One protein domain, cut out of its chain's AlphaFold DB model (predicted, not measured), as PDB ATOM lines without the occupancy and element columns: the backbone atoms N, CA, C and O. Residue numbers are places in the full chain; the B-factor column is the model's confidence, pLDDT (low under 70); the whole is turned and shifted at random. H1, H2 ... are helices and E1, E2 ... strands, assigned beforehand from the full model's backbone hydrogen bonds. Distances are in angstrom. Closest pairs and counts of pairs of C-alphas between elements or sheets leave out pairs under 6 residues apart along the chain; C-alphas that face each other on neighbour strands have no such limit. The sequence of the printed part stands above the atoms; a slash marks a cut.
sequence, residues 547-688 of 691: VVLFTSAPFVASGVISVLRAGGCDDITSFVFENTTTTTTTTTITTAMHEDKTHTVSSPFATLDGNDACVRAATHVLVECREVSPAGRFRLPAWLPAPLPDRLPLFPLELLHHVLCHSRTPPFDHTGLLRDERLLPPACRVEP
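Overview. This is residues 547 to 688 of the 691 residues of the protein "Putative ankyrin repeat domain-containing protein 32-like isoform X1" of Trypanosoma theileri (UniProt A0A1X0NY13). There is little regular structure: a small four-stranded parallel sheet, order E2 E1 E3 E4, in the middle, H1 covering one face and short H2 the other, with long loops around. Residues 581 to 586 stick out. The 142 printed residues run E1 H1 E2 H2 E3 E4 H3, mixed class, 45 in named elements; compact, radius of gyration of the C-alphas 15.5 A, spans 46 by 39 by 27 A.

Along the chain. E2 is residues 571 to 576, 16.8 A; E1 547 to 551, from (-11.942, -7.108, -10.044); E3 620 to 623; E4 650 to 652. H1 is 554 to 566, 18.1 A; H2 612 to 617; H3 654 to 661, ending at (-28.145, -6.546, -21.126).

Arrangement. N 549 and O 573 of E1 and E2 are 2.8 A apart, N 550 and O 622 of E1 and E3 2.8 A, N 623 and O 651 of E3 and E4 2.9 A. E1, H1, E2 form a strand-helix-strand unit, parallel neighbours joined through a helix, its crossover right-handed; E2, H2, E3 form a split one, E1 between, also right-handed. H1 is on the sheet at a height of 9.3 A, over E2 and E1, and its closest C-alphas to E1 are those of Ala 557 and Thr 551, 6.0 A apart. H2 is on the sheet on the opposite face from H1, over E1, and the closest C-alphas of H2 and E1 are those of Val 615 and Val 548, 6.5 A apart. H3 only grazes the sheet. In H1, H2 and H3 every O i to N i+4 pair is within hydrogen-bond range.

Size, cuts and confidence. The farthest C-alphas, Thr 584 and Thr 665, are 49.0 A apart. The printed part has no cut. E2 to H2 and E3 to E4 are long links. Residues 580 to 611 have pLDDT under 70.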
ATOM      1  N   VAL A 547     -10.970  -8.111 -10.499       96.81
ATOM      2  CA  VAL A 547     -11.942  -7.108 -10.044       96.81
ATOM      3  C   VAL A 547     -11.687  -6.729  -8.593       96.81
ATOM      4  O   VAL A 547     -11.631  -7.591  -7.719       96.81
ATOM      5  N   VAL A 548     -11.638  -5.426  -8.319       96.38
ATOM      6  CA  VAL A 548     -11.844  -4.906  -6.964       96.38
ATOM      7  C   VAL A 548     -13.249  -4.318  -6.876       96.38
ATOM      8  O   VAL A 548     -13.637  -3.495  -7.701       96.38
ATOM      9  N   LEU A 549     -14.017  -4.758  -5.886       97.38
ATOM     10  CA  LEU A 549     -15.417  -4.404  -5.678       97.38
ATOM     11  C   LEU A 549     -15.581  -3.590  -4.389       97.38
ATOM     12  O   LEU A 549     -15.178  -4.034  -3.318       97.38
ATOM     13  N   PHE A 550     -16.215  -2.426  -4.491       96.06
ATOM     14  CA  PHE A 550     -16.541  -1.528  -3.385       96.06
ATOM     15  C   PHE A 550     -18.067  -1.405  -3.250       96.06
ATOM     16  O   PHE A 550     -18.728  -0.876  -4.147       96.06
ATOM     17  N   THR A 551     -18.644  -1.861  -2.136       96.50
ATOM     18  CA  THR A 551     -20.091  -1.731  -1.853       96.50
ATOM     19  C   THR A 551     -20.360  -1.208  -0.445       96.50
ATOM     20  O   THR A 551     -19.479  -1.207   0.410       96.50
ATOM     21  N   SER A 552     -21.598  -0.791  -0.182       94.50
ATOM     22  CA  SER A 552     -22.045  -0.316   1.135       94.50
ATOM     23  C   SER A 552     -22.804  -1.362   1.966       94.50
ATOM     24  O   SER A 552     -23.243  -1.071   3.079       94.50
ATOM     25  N   ALA A 553     -23.011  -2.572   1.426       93.69
ATOM     26  CA  ALA A 553     -23.757  -3.633   2.100       93.69
ATOM     27  C   ALA A 553     -23.312  -5.055   1.678       93.69
ATOM     28  O   ALA A 553     -23.129  -5.304   0.476       93.69
ATOM     29  N   PRO A 554     -23.229  -6.029   2.614       93.25
ATOM     30  CA  PRO A 554     -22.771  -7.391   2.314       93.25
ATOM     31  C   PRO A 554     -23.623  -8.140   1.281       93.25
ATOM     32  O   PRO A 554     -23.092  -8.891   0.465       93.25
ATOM     33  N   PHE A 555     -24.944  -7.920   1.262       94.12
ATOM     34  CA  PHE A 555     -25.834  -8.581   0.299       94.12
ATOM     35  C   PHE A 555     -25.632  -8.073  -1.139       94.12
ATOM     36  O   PHE A 555     -25.774  -8.848  -2.083       94.12
ATOM     37  N   VAL A 556     -25.245  -6.800  -1.313       95.19
ATOM     38  CA  VAL A 556     -24.886  -6.238  -2.626       95.19
ATOM     39  C   VAL A 556     -23.565  -6.841  -3.099       95.19
ATOM     40  O   VAL A 556     -23.479  -7.271  -4.246       95.19
ATOM     41  N   ALA A 557     -22.568  -6.947  -2.211       96.19
ATOM     42  CA  ALA A 557     -21.303  -7.611  -2.529       96.19
ATOM     43  C   ALA A 557     -21.530  -9.069  -2.959       96.19
ATOM     44  O   ALA A 557     -21.123  -9.447  -4.053       96.19
ATOM     45  N   SER A 558     -22.255  -9.853  -2.156       96.12
ATOM     46  CA  SER A 558     -22.571 -11.257  -2.450       96.12
ATOM     47  C   SER A 558     -23.263 -11.430  -3.810       96.12
ATOM     48  O   SER A 558     -22.810 -12.220  -4.641       96.12
ATOM     49  N   GLY A 559     -24.288 -10.620  -4.101       96.69
ATOM     50  CA  GLY A 559     -24.978 -10.657  -5.393       96.69
ATOM     51  C   GLY A 559     -24.083 -10.264  -6.578       96.69
ATOM     52  O   GLY A 559     -24.120 -10.909  -7.624       96.69
ATOM     53  N   VAL A 560     -23.229  -9.248  -6.434       98.12
ATOM     54  CA  VAL A 560     -22.299  -8.849  -7.506       98.12
ATOM     55  C   VAL A 560     -21.202  -9.901  -7.718       98.12
ATOM     56  O   VAL A 560     -20.904 -10.232  -8.863       98.12
ATOM     57  N   ILE A 561     -20.655 -10.491  -6.651       97.81
ATOM     58  CA  ILE A 561     -19.687 -11.599  -6.721       97.81
ATOM     59  C   ILE A 561     -20.312 -12.820  -7.415       97.81
ATOM     60  O   ILE A 561     -19.677 -13.419  -8.281       97.81
ATOM     61  N   SER A 562     -21.568 -13.150  -7.095       97.94
ATOM     62  CA  SER A 562     -22.352 -14.210  -7.750       97.94
ATOM     63  C   SER A 562     -22.443 -13.990  -9.270       97.94
ATOM     64  O   SER A 562     -22.126 -14.890 -10.050       97.94
ATOM     65  N   VAL A 563     -22.758 -12.763  -9.708       98.44
ATOM     66  CA  VAL A 563     -22.810 -12.369 -11.133       98.44
ATOM     67  C   VAL A 563     -21.431 -12.403 -11.810       98.44
ATOM     68  O   VAL A 563     -21.319 -12.869 -12.944       98.44
ATOM     69  N   LEU A 564     -20.378 -11.931 -11.136       98.25
ATOM     70  CA  LEU A 564     -19.011 -11.918 -11.670       98.25
ATOM     71  C   LEU A 564     -18.469 -13.340 -11.877       98.25
ATOM     72  O   LEU A 564     -17.997 -13.662 -12.969       98.25
ATOM     73  N   ARG A 565     -18.617 -14.214 -10.874       97.75
ATOM     74  CA  ARG A 565     -18.242 -15.635 -10.962       97.75
ATOM     75  C   ARG A 565     -19.057 -16.370 -12.022       97.75
ATOM     76  O   ARG A 565     -18.500 -17.147 -12.792       97.75
ATOM     77  N   ALA A 566     -20.358 -16.085 -12.125       97.94
ATOM     78  CA  ALA A 566     -21.211 -16.623 -13.186       97.94
ATOM     79  C   ALA A 566     -20.694 -16.265 -14.592       97.94
ATOM     80  O   ALA A 566     -20.818 -17.073 -15.508       97.94
ATOM     81  N   GLY A 567     -20.079 -15.090 -14.757       97.38
ATOM     82  CA  GLY A 567     -19.431 -14.660 -15.998       97.38
ATOM     83  C   GLY A 567     -17.944 -15.000 -16.126       97.38
ATOM     84  O   GLY A 567     -17.305 -14.443 -17.015       97.38
ATOM     85  N   GLY A 568     -17.391 -15.890 -15.293       96.75
ATOM     86  CA  GLY A 568     -16.013 -16.389 -15.416       96.75
ATOM     87  C   GLY A 568     -14.914 -15.479 -14.854       96.75
ATOM     88  O   GLY A 568     -13.766 -15.588 -15.279       96.75
ATOM     89  N   CYS A 569     -15.247 -14.576 -13.929       97.06
ATOM     90  CA  CYS A 569     -14.256 -13.810 -13.173       97.06
ATOM     91  C   CYS A 569     -13.846 -14.576 -11.900       97.06
ATOM     92  O   CYS A 569     -14.638 -14.697 -10.961       97.06
ATOM     93  N   ASP A 570     -12.613 -15.090 -11.886       95.56
ATOM     94  CA  ASP A 570     -12.058 -15.910 -10.793       95.56
ATOM     95  C   ASP A 570     -11.273 -15.097  -9.740       95.56
ATOM     96  O   ASP A 570     -11.054 -15.573  -8.624       95.56
ATOM     97  N   ASP A 571     -10.841 -13.880 -10.083       95.69
ATOM     98  CA  ASP A 571     -10.045 -12.985  -9.231       95.69
ATOM     99  C   ASP A 571     -10.892 -11.771  -8.819       95.69
ATOM    100  O   ASP A 571     -11.061 -10.815  -9.582       95.69
ATOM    101  N   ILE A 572     -11.487 -11.848  -7.623       96.62
ATOM    102  CA  ILE A 572     -12.380 -10.823  -7.072       96.62
ATOM    103  C   ILE A 572     -11.975 -10.515  -5.628       96.62
ATOM    104  O   ILE A 572     -12.149 -11.346  -4.737       96.62
ATOM    105  N   THR A 573     -11.517  -9.288  -5.379       95.19
ATOM    106  CA  THR A 573     -11.367  -8.724  -4.029       95.19
ATOM    107  C   THR A 573     -12.570  -7.833  -3.726       95.19
ATOM    108  O   THR A 573     -12.933  -7.002  -4.553       95.19
ATOM    109  N   SER A 574     -13.192  -7.966  -2.551       94.62
ATOM    110  CA  SER A 574     -14.367  -7.166  -2.172       94.62
ATOM    111  C   SER A 574     -14.160  -6.433  -0.852       94.62
ATOM    112  O   SER A 574     -13.733  -7.026   0.136       94.62
ATOM    113  N   PHE A 575     -14.546  -5.159  -0.831       93.44
ATOM    114  CA  PHE A 575     -14.555  -4.275   0.327       93.44
ATOM    115  C   PHE A 575     -15.984  -3.778   0.581       93.44
ATOM    116  O   PHE A 575     -16.677  -3.362  -0.354       93.44
ATOM    117  N   VAL A 576     -16.431  -3.832   1.838       93.19
ATOM    118  CA  VAL A 576     -17.801  -3.479   2.242       93.19
ATOM    119  C   VAL A 576     -17.763  -2.386   3.308       93.19
ATOM    120  O   VAL A 576     -17.105  -2.535   4.333       93.19
ATOM    121  N   PHE A 577     -18.477  -1.292   3.056       90.81
ATOM    122  CA  PHE A 577     -18.496  -0.081   3.874       90.81
ATOM    123  C   PHE A 577     -19.890   0.106   4.471       90.81
ATOM    124  O   PHE A 577     -20.743   0.791   3.906       90.81
ATOM    125  N   GLU A 578     -20.150  -0.552   5.600       86.69
ATOM    126  CA  GLU A 578     -21.443  -0.434   6.273       86.69
ATOM    127  C   GLU A 578     -21.634   0.988   6.820       86.69
ATOM    128  O   GLU A 578     -20.922   1.430   7.720       86.69
ATOM    129  N   ASN A 579     -22.630   1.706   6.291       75.00
ATOM    130  CA  ASN A 579     -23.015   3.040   6.758       75.00
ATOM    131  C   ASN A 579     -23.740   2.971   8.119       75.00
ATOM    132  O   ASN A 579     -24.916   3.325   8.231       75.00
ATOM    133  N   THR A 580     -23.058   2.515   9.171       69.56
ATOM    134  CA  THR A 580     -23.564   2.583  10.544       69.56
ATOM    135  C   THR A 580     -23.536   4.035  11.018       69.56
ATOM    136  O   THR A 580     -22.504   4.539  11.459       69.56
ATOM    137  N   THR A 581     -24.677   4.724  10.944       61.38
ATOM    138  CA  THR A 581     -24.840   6.138  11.339       61.38
ATOM    139  C   THR A 581     -24.849   6.347  12.861       61.38
ATOM    140  O   THR A 581     -25.602   7.166  13.386       61.38
ATOM    141  N   THR A 582     -24.042   5.584  13.599       51.47
ATOM    142  CA  THR A 582     -23.807   5.767  15.034       51.47
ATOM    143  C   THR A 582     -23.007   7.046  15.261       51.47
ATOM    144  O   THR A 582     -21.912   7.201  14.724       51.47
ATOM    145  N   THR A 583     -23.559   7.959  16.058       53.16
ATOM    146  CA  THR A 583     -23.224   9.395  16.123       53.16
ATOM    147  C   THR A 583     -21.876   9.746  16.787       53.16
ATOM    148  O   THR A 583     -21.755  10.799  17.410       53.16
ATOM    149  N   THR A 584     -20.861   8.881  16.683       48.69
ATOM    150  CA  THR A 584     -19.643   8.933  17.516       48.69
ATOM    151  C   THR A 584     -18.343   8.725  16.718       48.69
ATOM    152  O   THR A 584     -17.515   7.879  17.045       48.69
ATOM    153  N   THR A 585     -18.165   9.532  15.667       50.25
ATOM    154  CA  THR A 585     -16.868   9.959  15.076       50.25
ATOM    155  C   THR A 585     -15.865   8.894  14.582       50.25
ATOM    156  O   THR A 585     -14.791   9.266  14.119       50.25
ATOM    157  N   THR A 586     -16.172   7.595  14.630       50.56
ATOM    158  CA  THR A 586     -15.259   6.519  14.195       50.56
ATOM    159  C   THR A 586     -15.955   5.591  13.204       50.56
ATOM    160  O   THR A 586     -16.767   4.753  13.594       50.56
ATOM    161  N   THR A 587     -15.631   5.724  11.917       50.38
ATOM    162  CA  THR A 587     -16.099   4.804  10.870       50.38
ATOM    163  C   THR A 587     -15.297   3.507  10.932       50.38
ATOM    164  O   THR A 587     -14.200   3.419  10.381       50.38
ATOM    165  N   THR A 588     -15.826   2.491  11.614       50.28
ATOM    166  CA  THR A 588     -15.217   1.155  11.654       50.28
ATOM    167  C   THR A 588     -15.346   0.482  10.287       50.28
ATOM    168  O   THR A 588     -16.427   0.035   9.908       50.28
ATOM    169  N   ILE A 589     -14.243   0.388   9.540       54.19
ATOM    170  CA  ILE A 589     -14.210  -0.332   8.262       54.19
ATOM    171  C   ILE A 589     -14.137  -1.836   8.554       54.19
ATOM    172  O   ILE A 589     -13.063  -2.395   8.783       54.19
ATOM    173  N   THR A 590     -15.292  -2.501   8.555       52.62
ATOM    174  CA  THR A 590     -15.390  -3.960   8.698       52.62
ATOM    175  C   THR A 590     -14.933  -4.647   7.407       52.62
ATOM    176  O   THR A 590     -15.744  -5.054   6.576       52.62
ATOM    177  N   THR A 591     -13.616  -4.782   7.230       51.00
ATOM    178  CA  THR A 591     -12.995  -5.445   6.070       51.00
ATOM    179  C   THR A 591     -13.246  -6.957   6.090       51.00
ATOM    180  O   THR A 591     -12.377  -7.762   6.427       51.00
ATOM    181  N   ALA A 592     -14.458  -7.361   5.716       51.50
ATOM    182  CA  ALA A 592     -14.847  -8.751   5.524       51.50
ATOM    183  C   ALA A 592     -14.246  -9.306   4.218       51.50
ATOM    184  O   ALA A 592     -14.935  -9.420   3.202       51.50
ATOM    185  N   MET A 593     -12.950  -9.645   4.234       49.88
ATOM    186  CA  MET A 593     -12.290 -10.317   3.108       49.88
ATOM    187  C   MET A 593     -12.884 -11.714   2.898       49.88
ATOM    188  O   MET A 593     -12.505 -12.678   3.561       49.88
ATOM    189  N   HIS A 594     -13.819 -11.822   1.955       48.16
ATOM    190  CA  HIS A 594     -14.482 -13.076   1.601       48.16
ATOM    191  C   HIS A 594     -13.628 -13.932   0.640       48.16
ATOM    192  O   HIS A 594     -14.090 -14.371  -0.416       48.16
ATOM    193  N   GLU A 595     -12.361 -14.174   0.993       51.41
ATOM    194  CA  GLU A 595     -11.521 -15.127   0.262       51.41
ATOM    195  C   GLU A 595     -12.017 -16.564   0.477       51.41
ATOM    196  O   GLU A 595     -11.942 -17.105   1.579       51.41
ATOM    197  N   ASP A 596     -12.408 -17.240  -0.607       46.16
ATOM    198  CA  ASP A 596     -12.705 -18.688  -0.640       46.16
ATOM    199  C   ASP A 596     -11.444 -19.578  -0.468       46.16
ATOM    200  O   ASP A 596     -11.429 -20.755  -0.830       46.16
ATOM    201  N   LYS A 597     -10.348 -19.023   0.070       43.16
ATOM    202  CA  LYS A 597      -9.025 -19.657   0.214       43.16
ATOM    203  C   LYS A 597      -8.506 -19.604   1.655       43.16
ATOM    204  O   LYS A 597      -7.408 -19.131   1.932       43.16
ATOM    205  N   THR A 598      -9.309 -20.145   2.571       34.50
ATOM    206  CA  THR A 598      -8.897 -20.725   3.873       34.50
ATOM    207  C   THR A 598      -8.138 -19.859   4.901       34.50
ATOM    208  O   THR A 598      -7.863 -20.367   5.987       34.50
ATOM    209  N   HIS A 599      -7.837 -18.581   4.647       34.59
ATOM    210  CA  HIS A 599      -7.049 -17.730   5.555       34.59
ATOM    211  C   HIS A 599      -7.700 -16.370   5.847       34.59
ATOM    212  O   HIS A 599      -7.201 -15.315   5.470       34.59
ATOM    213  N   THR A 600      -8.809 -16.383   6.589       34.16
ATOM    214  CA  THR A 600      -9.502 -15.164   7.037       34.16
ATOM    215  C   THR A 600      -8.675 -14.391   8.078       34.16
ATOM    216  O   THR A 600      -8.739 -14.675   9.275       34.16
ATOM    217  N   VAL A 601      -7.893 -13.398   7.643       40.34
ATOM    218  CA  VAL A 601      -7.143 -12.494   8.537       40.34
ATOM    219  C   VAL A 601      -7.985 -11.255   8.856       40.34
ATOM    220  O   VAL A 601      -7.884 -10.215   8.209       40.34
ATOM    221  N   SER A 602      -8.828 -11.369   9.881       41.34
ATOM    222  CA  SER A 602      -9.723 -10.298  10.341       41.34
ATOM    223  C   SER A 602      -8.969  -9.167  11.064       41.34
ATOM    224  O   SER A 602      -8.992  -9.089  12.292       41.34
ATOM    225  N   SER A 603      -8.296  -8.284  10.318       45.69
ATOM    226  CA  SER A 603      -7.652  -7.078  10.865       45.69
ATOM    227  C   SER A 603      -8.594  -5.859  10.806       45.69
ATOM    228  O   SER A 603      -8.887  -5.383   9.708       45.69
ATOM    229  N   PRO A 604      -9.044  -5.301  11.949       43.78
ATOM    230  CA  PRO A 604      -9.964  -4.157  11.977       43.78
ATOM    231  C   PRO A 604      -9.297  -2.792  11.701       43.78
ATOM    232  O   PRO A 604      -9.967  -1.768  11.771       43.78
ATOM    233  N   PHE A 605      -7.992  -2.760  11.400       44.06
ATOM    234  CA  PHE A 605      -7.222  -1.534  11.128       44.06
ATOM    235  C   PHE A 605      -6.347  -1.657   9.868       44.06
ATOM    236  O   PHE A 605      -5.191  -1.237   9.846       44.06
ATOM    237  N   ALA A 606      -6.888  -2.250   8.802       49.47
ATOM    238  CA  ALA A 606      -6.240  -2.250   7.492       49.47
ATOM    239  C   ALA A 606      -6.363  -0.867   6.819       49.47
ATOM    240  O   ALA A 606      -7.338  -0.597   6.115       49.47
ATOM    241  N   THR A 607      -5.372   0.011   7.012       57.91
ATOM    242  CA  THR A 607      -5.187   1.166   6.121       57.91
ATOM    243  C   THR A 607      -4.854   0.674   4.707       57.91
ATOM    244  O   THR A 607      -4.295  -0.413   4.525       57.91
ATOM    245  N   LEU A 608      -5.215   1.446   3.674       60.66
ATOM    246  CA  LEU A 608      -5.062   0.987   2.285       60.66
ATOM    247  C   LEU A 608      -3.601   0.845   1.830       60.66
ATOM    248  O   LEU A 608      -3.369   0.238   0.789       60.66
ATOM    249  N   ASP A 609      -2.628   1.303   2.621       62.06
ATOM    250  CA  ASP A 609      -1.188   1.208   2.335       62.06
ATOM    251  C   ASP A 609      -0.724  -0.232   2.033       62.06
ATOM    252  O   ASP A 609       0.190  -0.437   1.235       62.06
ATOM    253  N   GLY A 610      -1.376  -1.240   2.631       60.41
ATOM    254  CA  GLY A 610      -1.150  -2.658   2.318       60.41
ATOM    255  C   GLY A 610      -1.969  -3.195   1.134       60.41
ATOM    256  O   GLY A 610      -1.526  -4.110   0.443       60.41
ATOM    257  N   ASN A 611      -3.145  -2.617   0.870       66.44
ATOM    258  CA  ASN A 611      -4.096  -3.083  -0.151       66.44
ATOM    259  C   ASN A 611      -3.880  -2.439  -1.532       66.44
ATOM    260  O   ASN A 611      -4.376  -2.946  -2.536       66.44
ATOM    261  N   ASP A 612      -3.107  -1.356  -1.617       76.56
ATOM    262  CA  ASP A 612      -2.770  -0.667  -2.870       76.56
ATOM    263  C   ASP A 612      -2.181  -1.636  -3.927       76.56
ATOM    264  O   ASP A 612      -2.429  -1.507  -5.124       76.56
ATOM    265  N   ALA A 613      -1.504  -2.709  -3.499       87.06
ATOM    266  CA  ALA A 613      -1.033  -3.775  -4.385       87.06
ATOM    267  C   ALA A 613      -2.156  -4.491  -5.171       87.06
ATOM    268  O   ALA A 613      -1.991  -4.713  -6.371       87.06
ATOM    269  N   CYS A 614      -3.295  -4.833  -4.547       89.25
ATOM    270  CA  CYS A 614      -4.403  -5.483  -5.263       89.25
ATOM    271  C   CYS A 614      -5.212  -4.476  -6.092       89.25
ATOM    272  O   CYS A 614      -5.627  -4.792  -7.206       89.25
ATOM    273  N   VAL A 615      -5.341  -3.232  -5.615       90.69
ATOM    274  CA  VAL A 615      -6.008  -2.146  -6.349       90.69
ATOM    275  C   VAL A 615      -5.244  -1.793  -7.633       90.69
ATOM    276  O   VAL A 615      -5.848  -1.752  -8.702       90.69
ATOM    277  N   ARG A 616      -3.913  -1.639  -7.578       90.25
ATOM    278  CA  ARG A 616      -3.054  -1.441  -8.769       90.25
ATOM    279  C   ARG A 616      -3.044  -2.643  -9.718       90.25
ATOM    280  O   ARG A 616      -2.772  -2.476 -10.904       90.25
ATOM    281  N   ALA A 617      -3.285  -3.850  -9.205       92.31
ATOM    282  CA  ALA A 617      -3.367  -5.062 -10.013       92.31
ATOM    283  C   ALA A 617      -4.735  -5.234 -10.701       92.31
ATOM    284  O   ALA A 617      -4.837  -6.039 -11.627       92.31
ATOM    285  N   ALA A 618      -5.770  -4.500 -10.289       94.06
ATOM    286  CA  ALA A 618      -7.118  -4.639 -10.822       94.06
ATOM    287  C   ALA A 618      -7.209  -4.264 -12.313       94.06
ATOM    288  O   ALA A 618      -6.702  -3.236 -12.755       94.06
ATOM    289  N   THR A 619      -7.931  -5.076 -13.088       95.19
ATOM    290  CA  THR A 619      -8.392  -4.702 -14.444       95.19
ATOM    291  C   THR A 619      -9.632  -3.812 -14.406       95.19
ATOM    292  O   THR A 619      -9.887  -3.076 -15.350       95.19
ATOM    293  N   HIS A 620     -10.405  -3.898 -13.320       96.62
ATOM    294  CA  HIS A 620     -11.661  -3.188 -13.112       96.62
ATOM    295  C   HIS A 620     -11.806  -2.853 -11.630       96.62
ATOM    296  O   HIS A 620     -11.636  -3.732 -10.780       96.62
ATOM    297  N   VAL A 621     -12.194  -1.619 -11.321       96.50
ATOM    298  CA  VAL A 621     -12.638  -1.232  -9.980       96.50
ATOM    299  C   VAL A 621     -14.123  -0.887 -10.054       96.50
ATOM    300  O   VAL A 621     -14.508   0.087 -10.697       96.50
ATOM    301  N   LEU A 622     -14.968  -1.714  -9.441       97.75
ATOM    302  CA  LEU A 622     -16.426  -1.589  -9.473       97.75
ATOM    303  C   LEU A 622     -16.943  -0.962  -8.175       97.75
ATOM    304  O   LEU A 622     -16.589  -1.424  -7.093       97.75
ATOM    305  N   VAL A 623     -17.808   0.051  -8.272       97.25
ATOM    306  CA  VAL A 623     -18.314   0.815  -7.115       97.25
ATOM    307  C   VAL A 623     -19.846   0.861  -7.082       97.25
ATOM    308  O   VAL A 623     -20.500   1.141  -8.091       97.25
ATOM    309  N   GLU A 624     -20.436   0.643  -5.903       97.31
ATOM    310  CA  GLU A 624     -21.849   0.936  -5.622       97.31
ATOM    311  C   GLU A 624     -22.094   2.454  -5.529       97.31
ATOM    312  O   GLU A 624     -22.175   3.045  -4.451       97.31
ATOM    313  N   CYS A 625     -22.235   3.099  -6.683       96.75
ATOM    314  CA  CYS A 625     -22.680   4.484  -6.774       96.75
ATOM    315  C   CYS A 625     -24.213   4.589  -6.670       96.75
ATOM    316  O   CYS A 625     -24.937   3.774  -7.243       96.75
ATOM    317  N   ARG A 626     -24.710   5.627  -5.983       95.50
ATOM    318  CA  ARG A 626     -26.157   5.901  -5.818       95.50
ATOM    319  C   ARG A 626     -26.614   7.202  -6.474       95.50
ATOM    320  O   ARG A 626     -27.718   7.261  -7.003       95.50
ATOM    321  N   GLU A 627     -25.771   8.229  -6.450       96.06
ATOM    322  CA  GLU A 627     -26.047   9.519  -7.080       96.06
ATOM    323  C   GLU A 627     -25.653   9.528  -8.559       96.06
ATOM    324  O   GLU A 627     -24.607   8.997  -8.942       96.06
ATOM    325  N   VAL A 628     -26.465  10.202  -9.376       95.94
ATOM    326  CA  VAL A 628     -26.206  10.458 -10.796       95.94
ATOM    327  C   VAL A 628     -26.165  11.966 -11.016       95.94
ATOM    328  O   VAL A 628     -27.048  12.692 -10.561       95.94
ATOM    329  N   SER A 629     -25.133  12.444 -11.701       96.12
ATOM    330  CA  SER A 629     -24.932  13.860 -11.983       96.12
ATOM    331  C   SER A 629     -25.780  14.354 -13.164       96.12
ATOM    332  O   SER A 629     -26.279  13.542 -13.952       96.12
ATOM    333  N   PRO A 630     -25.907  15.681 -13.371       94.62
ATOM    334  CA  PRO A 630     -26.614  16.240 -14.528       94.62
ATOM    335  C   PRO A 630     -26.066  15.774 -15.889       94.62
ATOM    336  O   PRO A 630     -26.796  15.781 -16.876       94.62
ATOM    337  N   ALA A 631     -24.806  15.325 -15.948       94.31
ATOM    338  CA  ALA A 631     -24.184  14.752 -17.145       94.31
ATOM    339  C   ALA A 631     -24.528  13.260 -17.372       94.31
ATOM    340  O   ALA A 631     -23.988  12.633 -18.287       94.31
ATOM    341  N   GLY A 632     -25.386  12.667 -16.534       95.25
ATOM    342  CA  GLY A 632     -25.775  11.256 -16.606       95.25
ATOM    343  C   GLY A 632     -24.682  10.276 -16.169       95.25
ATOM    344  O   GLY A 632     -24.770   9.099 -16.512       95.25
ATOM    345  N   ARG A 633     -23.653  10.750 -15.452       96.62
ATOM    346  CA  ARG A 633     -22.567   9.933 -14.881       96.62
ATOM    347  C   ARG A 633     -22.830   9.652 -13.408       96.62
ATOM    348  O   ARG A 633     -23.455  10.465 -12.736       96.62
ATOM    349  N   PHE A 634     -22.332   8.540 -12.888       97.00
ATOM    350  CA  PHE A 634     -22.454   8.235 -11.463       97.00
ATOM    351  C   PHE A 634     -21.407   8.979 -10.630       97.00
ATOM    352  O   PHE A 634     -20.243   9.049 -11.018       97.00
ATOM    353  N   ARG A 635     -21.789   9.494  -9.462       96.38
ATOM    354  CA  ARG A 635     -20.842  10.089  -8.507       96.38
ATOM    355  C   ARG A 635     -20.233   9.031  -7.600       96.38
ATOM    356  O   ARG A 635     -20.888   8.046  -7.252       96.38
ATOM    357  N   LEU A 636     -18.985   9.254  -7.189       95.75
ATOM    358  CA  LEU A 636     -18.363   8.437  -6.152       95.75
ATOM    359  C   LEU A 636     -19.020   8.727  -4.795       95.75
ATOM    360  O   LEU A 636     -19.251   9.892  -4.472       95.75
ATOM    361  N   PRO A 637     -19.343   7.694  -4.001       94.88
ATOM    362  CA  PRO A 637     -19.911   7.890  -2.679       94.88
ATOM    363  C   PRO A 637     -18.836   8.369  -1.696       94.88
ATOM    364  O   PRO A 637     -17.706   7.892  -1.726       94.88
ATOM    365  N   ALA A 638     -19.203   9.254  -0.768       92.69
ATOM    366  CA  ALA A 638     -18.273   9.855   0.196       92.69
ATOM    367  C   ALA A 638     -17.644   8.869   1.211       92.69
ATOM    368  O   ALA A 638     -16.743   9.254   1.950       92.69
ATOM    369  N   TRP A 639     -18.103   7.610   1.261       91.81
ATOM    370  CA  TRP A 639     -17.464   6.536   2.038       91.81
ATOM    371  C   TRP A 639     -16.312   5.843   1.295       91.81
ATOM    372  O   TRP A 639     -15.581   5.065   1.906       91.81
ATOM    373  N   LEU A 640     -16.146   6.086  -0.010       91.75
ATOM    374  CA  LEU A 640     -15.068   5.495  -0.797       91.75
ATOM    375  C   LEU A 640     -13.726   6.141  -0.399       91.75
ATOM    376  O   LEU A 640     -13.633   7.371  -0.398       91.75
ATOM    377  N   PRO A 641     -12.684   5.359  -0.061       86.69
ATOM    378  CA  PRO A 641     -11.418   5.914   0.400       86.69
ATOM    379  C   PRO A 641     -10.721   6.717  -0.703       86.69
ATOM    380  O   PRO A 641     -10.652   6.285  -1.854       86.69
ATOM    381  N   ALA A 642     -10.163   7.867  -0.324       85.00
ATOM    382  CA  ALA A 642      -9.375   8.740  -1.187       85.00
ATOM    383  C   ALA A 642      -7.969   8.962  -0.586       85.00
ATOM    384  O   ALA A 642      -7.843   8.991   0.641       85.00
ATOM    385  N   PRO A 643      -6.924   9.163  -1.413       84.25
ATOM    386  CA  PRO A 643      -6.951   9.171  -2.877       84.25
ATOM    387  C   PRO A 643      -6.990   7.757  -3.484       84.25
ATOM    388  O   PRO A 643      -6.346   6.835  -2.992       84.25
ATOM    389  N   LEU A 644      -7.705   7.610  -4.601       85.62
ATOM    390  CA  LEU A 644      -7.540   6.475  -5.514       85.62
ATOM    391  C   LEU A 644      -6.527   6.867  -6.606       85.62
ATOM    392  O   LEU A 644      -6.643   7.974  -7.129       85.62
ATOM    393  N   PRO A 645      -5.569   5.999  -6.985       86.19
ATOM    394  CA  PRO A 645      -4.635   6.268  -8.079       86.19
ATOM    395  C   PRO A 645      -5.306   6.733  -9.389       86.19
ATOM    396  O   PRO A 645      -6.175   6.044  -9.925       86.19
ATOM    397  N   ASP A 646      -4.824   7.851  -9.950       81.19
ATOM    398  CA  ASP A 646      -5.424   8.637 -11.059       81.19
ATOM    399  C   ASP A 646      -5.732   7.883 -12.370       81.19
ATOM    400  O   ASP A 646      -6.312   8.445 -13.299       81.19
ATOM    401  N   ARG A 647      -5.284   6.631 -12.501       82.44
ATOM    402  CA  ARG A 647      -5.400   5.810 -13.720       82.44
ATOM    403  C   ARG A 647      -6.193   4.519 -13.521       82.44
ATOM    404  O   ARG A 647      -6.128   3.636 -14.375       82.44
ATOM    405  N   LEU A 648      -6.918   4.381 -12.411       87.31
ATOM    406  CA  LEU A 648      -7.737   3.194 -12.177       87.31
ATOM    407  C   LEU A 648      -8.971   3.160 -13.098       87.31
ATOM    408  O   LEU A 648      -9.680   4.162 -13.209       87.31
ATOM    409  N   PRO A 649      -9.274   2.005 -13.721       90.94
ATOM    410  CA  PRO A 649     -10.479   1.802 -14.521       90.94
ATOM    411  C   PRO A 649     -11.702   1.660 -13.597       90.94
ATOM    412  O   PRO A 649     -12.116   0.559 -13.227       90.94
ATOM    413  N   LEU A 650     -12.220   2.813 -13.167       95.50
ATOM    414  CA  LEU A 650     -13.234   2.966 -12.125       95.50
ATOM    415  C   LEU A 650     -14.644   3.083 -12.731       95.50
ATOM    416  O   LEU A 650     -14.939   4.023 -13.473       95.50
ATOM    417  N   PHE A 651     -15.527   2.141 -12.398       97.12
ATOM    418  CA  PHE A 651     -16.855   2.008 -13.005       97.12
ATOM    419  C   PHE A 651     -17.969   1.801 -11.959       97.12
ATOM    420  O   PHE A 651     -17.755   1.131 -10.949       97.12
ATOM    421  N   PRO A 652     -19.194   2.302 -12.202       97.69
ATOM    422  CA  PRO A 652     -20.358   1.970 -11.385       97.69
ATOM    423  C   PRO A 652     -20.855   0.542 -11.678       97.69
ATOM    424  O   PRO A 652     -20.682   0.034 -12.788       97.69
ATOM    425  N   LEU A 653     -21.573  -0.082 -10.732       97.94
ATOM    426  CA  LEU A 653     -22.183  -1.418 -10.916       97.94
ATOM    427  C   LEU A 653     -23.093  -1.540 -12.159       97.94
ATOM    428  O   LEU A 653     -23.242  -2.631 -12.713       97.94
ATOM    429  N   GLU A 654     -23.658  -0.428 -12.643       97.44
ATOM    430  CA  GLU A 654     -24.450  -0.363 -13.883       97.44
ATOM    431  C   GLU A 654     -23.663  -0.830 -15.127       97.44
ATOM    432  O   GLU A 654     -24.272  -1.258 -16.110       97.44
ATOM    433  N   LEU A 655     -22.321  -0.841 -15.081       97.88
ATOM    434  CA  LEU A 655     -21.481  -1.456 -16.112       97.88
ATOM    435  C   LEU A 655     -21.889  -2.910 -16.392       97.88
ATOM    436  O   LEU A 655     -22.015  -3.289 -17.555       97.88
ATOM    437  N   LEU A 656     -22.137  -3.715 -15.352       97.88
ATOM    438  CA  LEU A 656     -22.478  -5.133 -15.505       97.88
ATOM    439  C   LEU A 656     -23.811  -5.295 -16.252       97.88
ATOM    440  O   LEU A 656     -23.912  -6.072 -17.199       97.88
ATOM    441  N   HIS A 657     -24.814  -4.493 -15.890       97.19
ATOM    442  CA  HIS A 657     -26.111  -4.455 -16.571       97.19
ATOM    443  C   HIS A 657     -26.009  -3.919 -18.013       97.19
ATOM    444  O   HIS A 657     -26.740  -4.368 -18.900       97.19
ATOM    445  N   HIS A 658     -25.075  -3.013 -18.308       96.44
ATOM    446  CA  HIS A 658     -24.819  -2.602 -19.687       96.44
ATOM    447  C   HIS A 658     -24.149  -3.710 -20.513       96.44
ATOM    448  O   HIS A 658     -24.673  -4.070 -21.570       96.44
ATOM    449  N   VAL A 659     -23.029  -4.268 -20.038       95.94
ATOM    450  CA  VAL A 659     -22.272  -5.331 -20.727       95.94
ATOM    451  C   VAL A 659     -23.180  -6.522 -21.027       95.94
ATOM    452  O   VAL A 659     -23.259  -6.965 -22.172       95.94
ATOM    453  N   LEU A 660     -23.928  -6.987 -20.024       96.12
ATOM    454  CA  LEU A 660     -24.797  -8.155 -20.143       96.12
ATOM    455  C   LEU A 660     -26.083  -7.856 -20.926       96.12
ATOM    456  O   LEU A 660     -26.478  -8.632 -21.797       96.12
ATOM    457  N   CYS A 661     -26.764  -6.735 -20.664       94.69
ATOM    458  CA  CYS A 661     -28.145  -6.546 -21.126       94.69
ATOM    459  C   CYS A 661     -28.294  -5.589 -22.324       94.69
ATOM    460  O   CYS A 661     -29.305  -5.690 -23.023       94.69
ATOM    461  N   HIS A 662     -27.298  -4.744 -22.616       93.25
ATOM    462  CA  HIS A 662     -27.402  -3.662 -23.612       93.25
ATOM    463  C   HIS A 662     -26.350  -3.700 -24.724       93.25
ATOM    464  O   HIS A 662     -26.672  -3.365 -25.867       93.25
ATOM    465  N   SER A 663     -25.111  -4.095 -24.420       91.94
ATOM    466  CA  SER A 663     -24.032  -4.103 -25.407       91.94
ATOM    467  C   SER A 663     -24.290  -5.112 -26.536       91.94
ATOM    468  O   SER A 663     -24.738  -6.242 -26.312       91.94
ATOM    469  N   ARG A 664     -24.035  -4.669 -27.776       88.75
ATOM    470  CA  ARG A 664     -24.127  -5.474 -29.016       88.75
ATOM    471  C   ARG A 664     -22.767  -6.009 -29.465       88.75
ATOM    472  O   ARG A 664     -22.701  -7.034 -30.133       88.75
ATOM    473  N   THR A 665     -21.709  -5.296 -29.104       87.69
ATOM    474  CA  THR A 665     -20.300  -5.657 -29.248       87.69
ATOM    475  C   THR A 665     -19.701  -5.711 -27.842       87.69
ATOM    476  O   THR A 665     -20.130  -4.931 -26.993       87.69
ATOM    477  N   PRO A 666     -18.738  -6.600 -27.549       89.19
ATOM    478  CA  PRO A 666     -18.066  -6.585 -26.253       89.19
ATOM    479  C   PRO A 666     -17.255  -5.279 -26.120       89.19
ATOM    480  O   PRO A 666     -16.379  -5.040 -26.959       89.19
ATOM    481  N   PRO A 667     -17.520  -4.422 -25.113       92.75
ATOM    482  CA  PRO A 667     -16.778  -3.171 -24.951       92.75
ATOM    483  C   PRO A 667     -15.344  -3.417 -24.458       92.75
ATOM    484  O   PRO A 667     -14.452  -2.624 -24.745       92.75
ATOM    485  N   PHE A 668     -15.115  -4.548 -23.786       94.38
ATOM    486  CA  PHE A 668     -13.806  -5.008 -23.330       94.38
ATOM    487  C   PHE A 668     -13.212  -6.060 -24.279       94.38
ATOM    488  O   PHE A 668     -13.917  -6.699 -25.071       94.38
ATOM    489  N   ASP A 669     -11.895  -6.229 -24.249       91.19
ATOM    490  CA  ASP A 669     -11.207  -7.350 -24.887       91.19
ATOM    491  C   ASP A 669     -11.072  -8.569 -23.954       91.19
ATOM    492  O   ASP A 669     -11.623  -8.608 -22.855       91.19
ATOM    493  N   HIS A 670     -10.361  -9.597 -24.424       87.12
ATOM    494  CA  HIS A 670     -10.144 -10.857 -23.705       87.12
ATOM    495  C   HIS A 670      -9.158 -10.744 -22.522       87.12
ATOM    496  O   HIS A 670      -8.926 -11.728 -21.828       87.12
ATOM    497  N   THR A 671      -8.561  -9.567 -22.308       87.62
ATOM    498  CA  THR A 671      -7.710  -9.239 -21.151       87.62
ATOM    499  C   THR A 671      -8.440  -8.367 -20.124       87.62
ATOM    500  O   THR A 671      -7.877  -8.024 -19.085       87.62
ATOM    501  N   GLY A 672      -9.698  -8.000 -20.406       88.38
ATOM    502  CA  GLY A 672     -10.476  -7.062 -19.603       88.38
ATOM    503  C   GLY A 672     -10.154  -5.589 -19.878       88.38
ATOM    504  O   GLY A 672     -10.594  -4.737 -19.114       88.38
ATOM    505  N   LEU A 673      -9.417  -5.249 -20.941       90.38
ATOM    506  CA  LEU A 673      -9.137  -3.852 -21.280       90.38
ATOM    507  C   LEU A 673     -10.256  -3.248 -22.139       90.38
ATOM    508  O   LEU A 673     -10.796  -3.891 -23.041       90.38
ATOM    509  N   LEU A 674     -10.619  -1.998 -21.846       92.56
ATOM    510  CA  LEU A 674     -11.671  -1.254 -22.544       92.56
ATOM    511  C   LEU A 674     -11.193  -0.851 -23.948       92.56
ATOM    512  O   LEU A 674     -10.235  -0.093 -24.080       92.56
ATOM    513  N   ARG A 675     -11.863  -1.344 -24.998       92.50
ATOM    514  CA  ARG A 675     -11.419  -1.194 -26.401       92.50
ATOM    515  C   ARG A 675     -11.539   0.234 -26.931       92.50
ATOM    516  O   ARG A 675     -10.682   0.700 -27.671       92.50
ATOM    517  N   ASP A 676     -12.644   0.888 -26.592       92.75
ATOM    518  CA  ASP A 676     -12.948   2.286 -26.893       92.75
ATOM    519  C   ASP A 676     -13.935   2.765 -25.825       92.75
ATOM    520  O   ASP A 676     -14.994   2.159 -25.629       92.75
ATOM    521  N   GLU A 677     -13.610   3.858 -25.135       90.50
ATOM    522  CA  GLU A 677     -14.503   4.460 -24.148       90.50
ATOM    523  C   GLU A 677     -15.896   4.760 -24.710       90.50
ATOM    524  O   GLU A 677     -16.883   4.688 -23.977       90.50
ATOM    525  N   ARG A 678     -16.000   5.129 -25.992       92.62
ATOM    526  CA  ARG A 678     -17.260   5.535 -26.642       92.62
ATOM    527  C   ARG A 678     -18.303   4.417 -26.659       92.62
ATOM    528  O   ARG A 678     -19.486   4.707 -26.804       92.62
ATOM    529  N   LEU A 679     -17.883   3.164 -26.466       92.94
ATOM    530  CA  LEU A 679     -18.773   2.014 -26.300       92.94
ATOM    531  C   LEU A 679     -19.517   2.037 -24.951       92.94
ATOM    532  O   LEU A 679     -20.589   1.444 -24.846       92.94
ATOM    533  N   LEU A 680     -18.994   2.740 -23.936       96.12
ATOM    534  CA  LEU A 680     -19.643   2.911 -22.636       96.12
ATOM    535  C   LEU A 680     -20.459   4.220 -22.571       96.12
ATOM    536  O   LEU A 680     -19.879   5.314 -22.666       96.12
ATOM    537  N   PRO A 681     -21.787   4.142 -22.340       96.50
ATOM    538  CA  PRO A 681     -22.631   5.322 -22.162       96.50
ATOM    539  C   PRO A 681     -22.290   6.056 -20.850       96.50
ATOM    540  O   PRO A 681     -21.660   5.466 -19.969       96.50
ATOM    541  N   PRO A 682     -22.745   7.311 -20.654       95.81
ATOM    542  CA  PRO A 682     -22.479   8.079 -19.432       95.81
ATOM    543  C   PRO A 682     -22.825   7.336 -18.132       95.81
ATOM    544  O   PRO A 682     -22.041   7.375 -17.190       95.81
ATOM    545  N   ALA A 683     -23.920   6.566 -18.118       95.94
ATOM    546  CA  ALA A 683     -24.357   5.778 -16.961       95.94
ATOM    547  C   ALA A 683     -23.422   4.603 -16.592       95.94
ATOM    548  O   ALA A 683     -23.578   4.005 -15.535       95.94
ATOM    549  N   CYS A 684     -22.438   4.271 -17.432       97.19
ATOM    550  CA  CYS A 684     -21.385   3.296 -17.129       97.19
ATOM    551  C   CYS A 684     -20.055   3.969 -16.769       97.19
ATOM    552  O   CYS A 684     -19.018   3.311 -16.757       97.19
ATOM    553  N   ARG A 685     -20.072   5.279 -16.502       96.00
ATOM    554  CA  ARG A 685     -18.898   6.087 -16.171       96.00
ATOM    555  C   ARG A 685     -19.094   6.800 -14.842       96.00
ATOM    556  O   ARG A 685     -20.209   7.163 -14.462       96.00
ATOM    557  N   VAL A 686     -17.972   7.047 -14.186       95.38
ATOM    558  CA  VAL A 686     -17.880   7.874 -12.987       95.38
ATOM    559  C   VAL A 686     -17.705   9.355 -13.372       95.38
ATOM    560  O   VAL A 686     -17.092   9.693 -14.390       95.38
ATOM    561  N   GLU A 687     -18.284  10.253 -12.581       93.88
ATOM    562  CA  GLU A 687     -17.966  11.683 -12.559       93.88
ATOM    563  C   GLU A 687     -16.639  11.876 -11.803       93.88
ATOM    564  O   GLU A 687     -16.562  11.467 -10.641       93.88
ATOM    565  N   PRO A 688     -15.582  12.431 -12.433       86.25
ATOM    566  CA  PRO A 688     -14.313  12.654 -11.743       86.25
ATOM    567  C   PRO A 688     -14.523  13.605 -10.556       86.25
ATOM    568  O   PRO A 688     -15.387  14.484 -10.641       86.25
TER     569      PRO A 688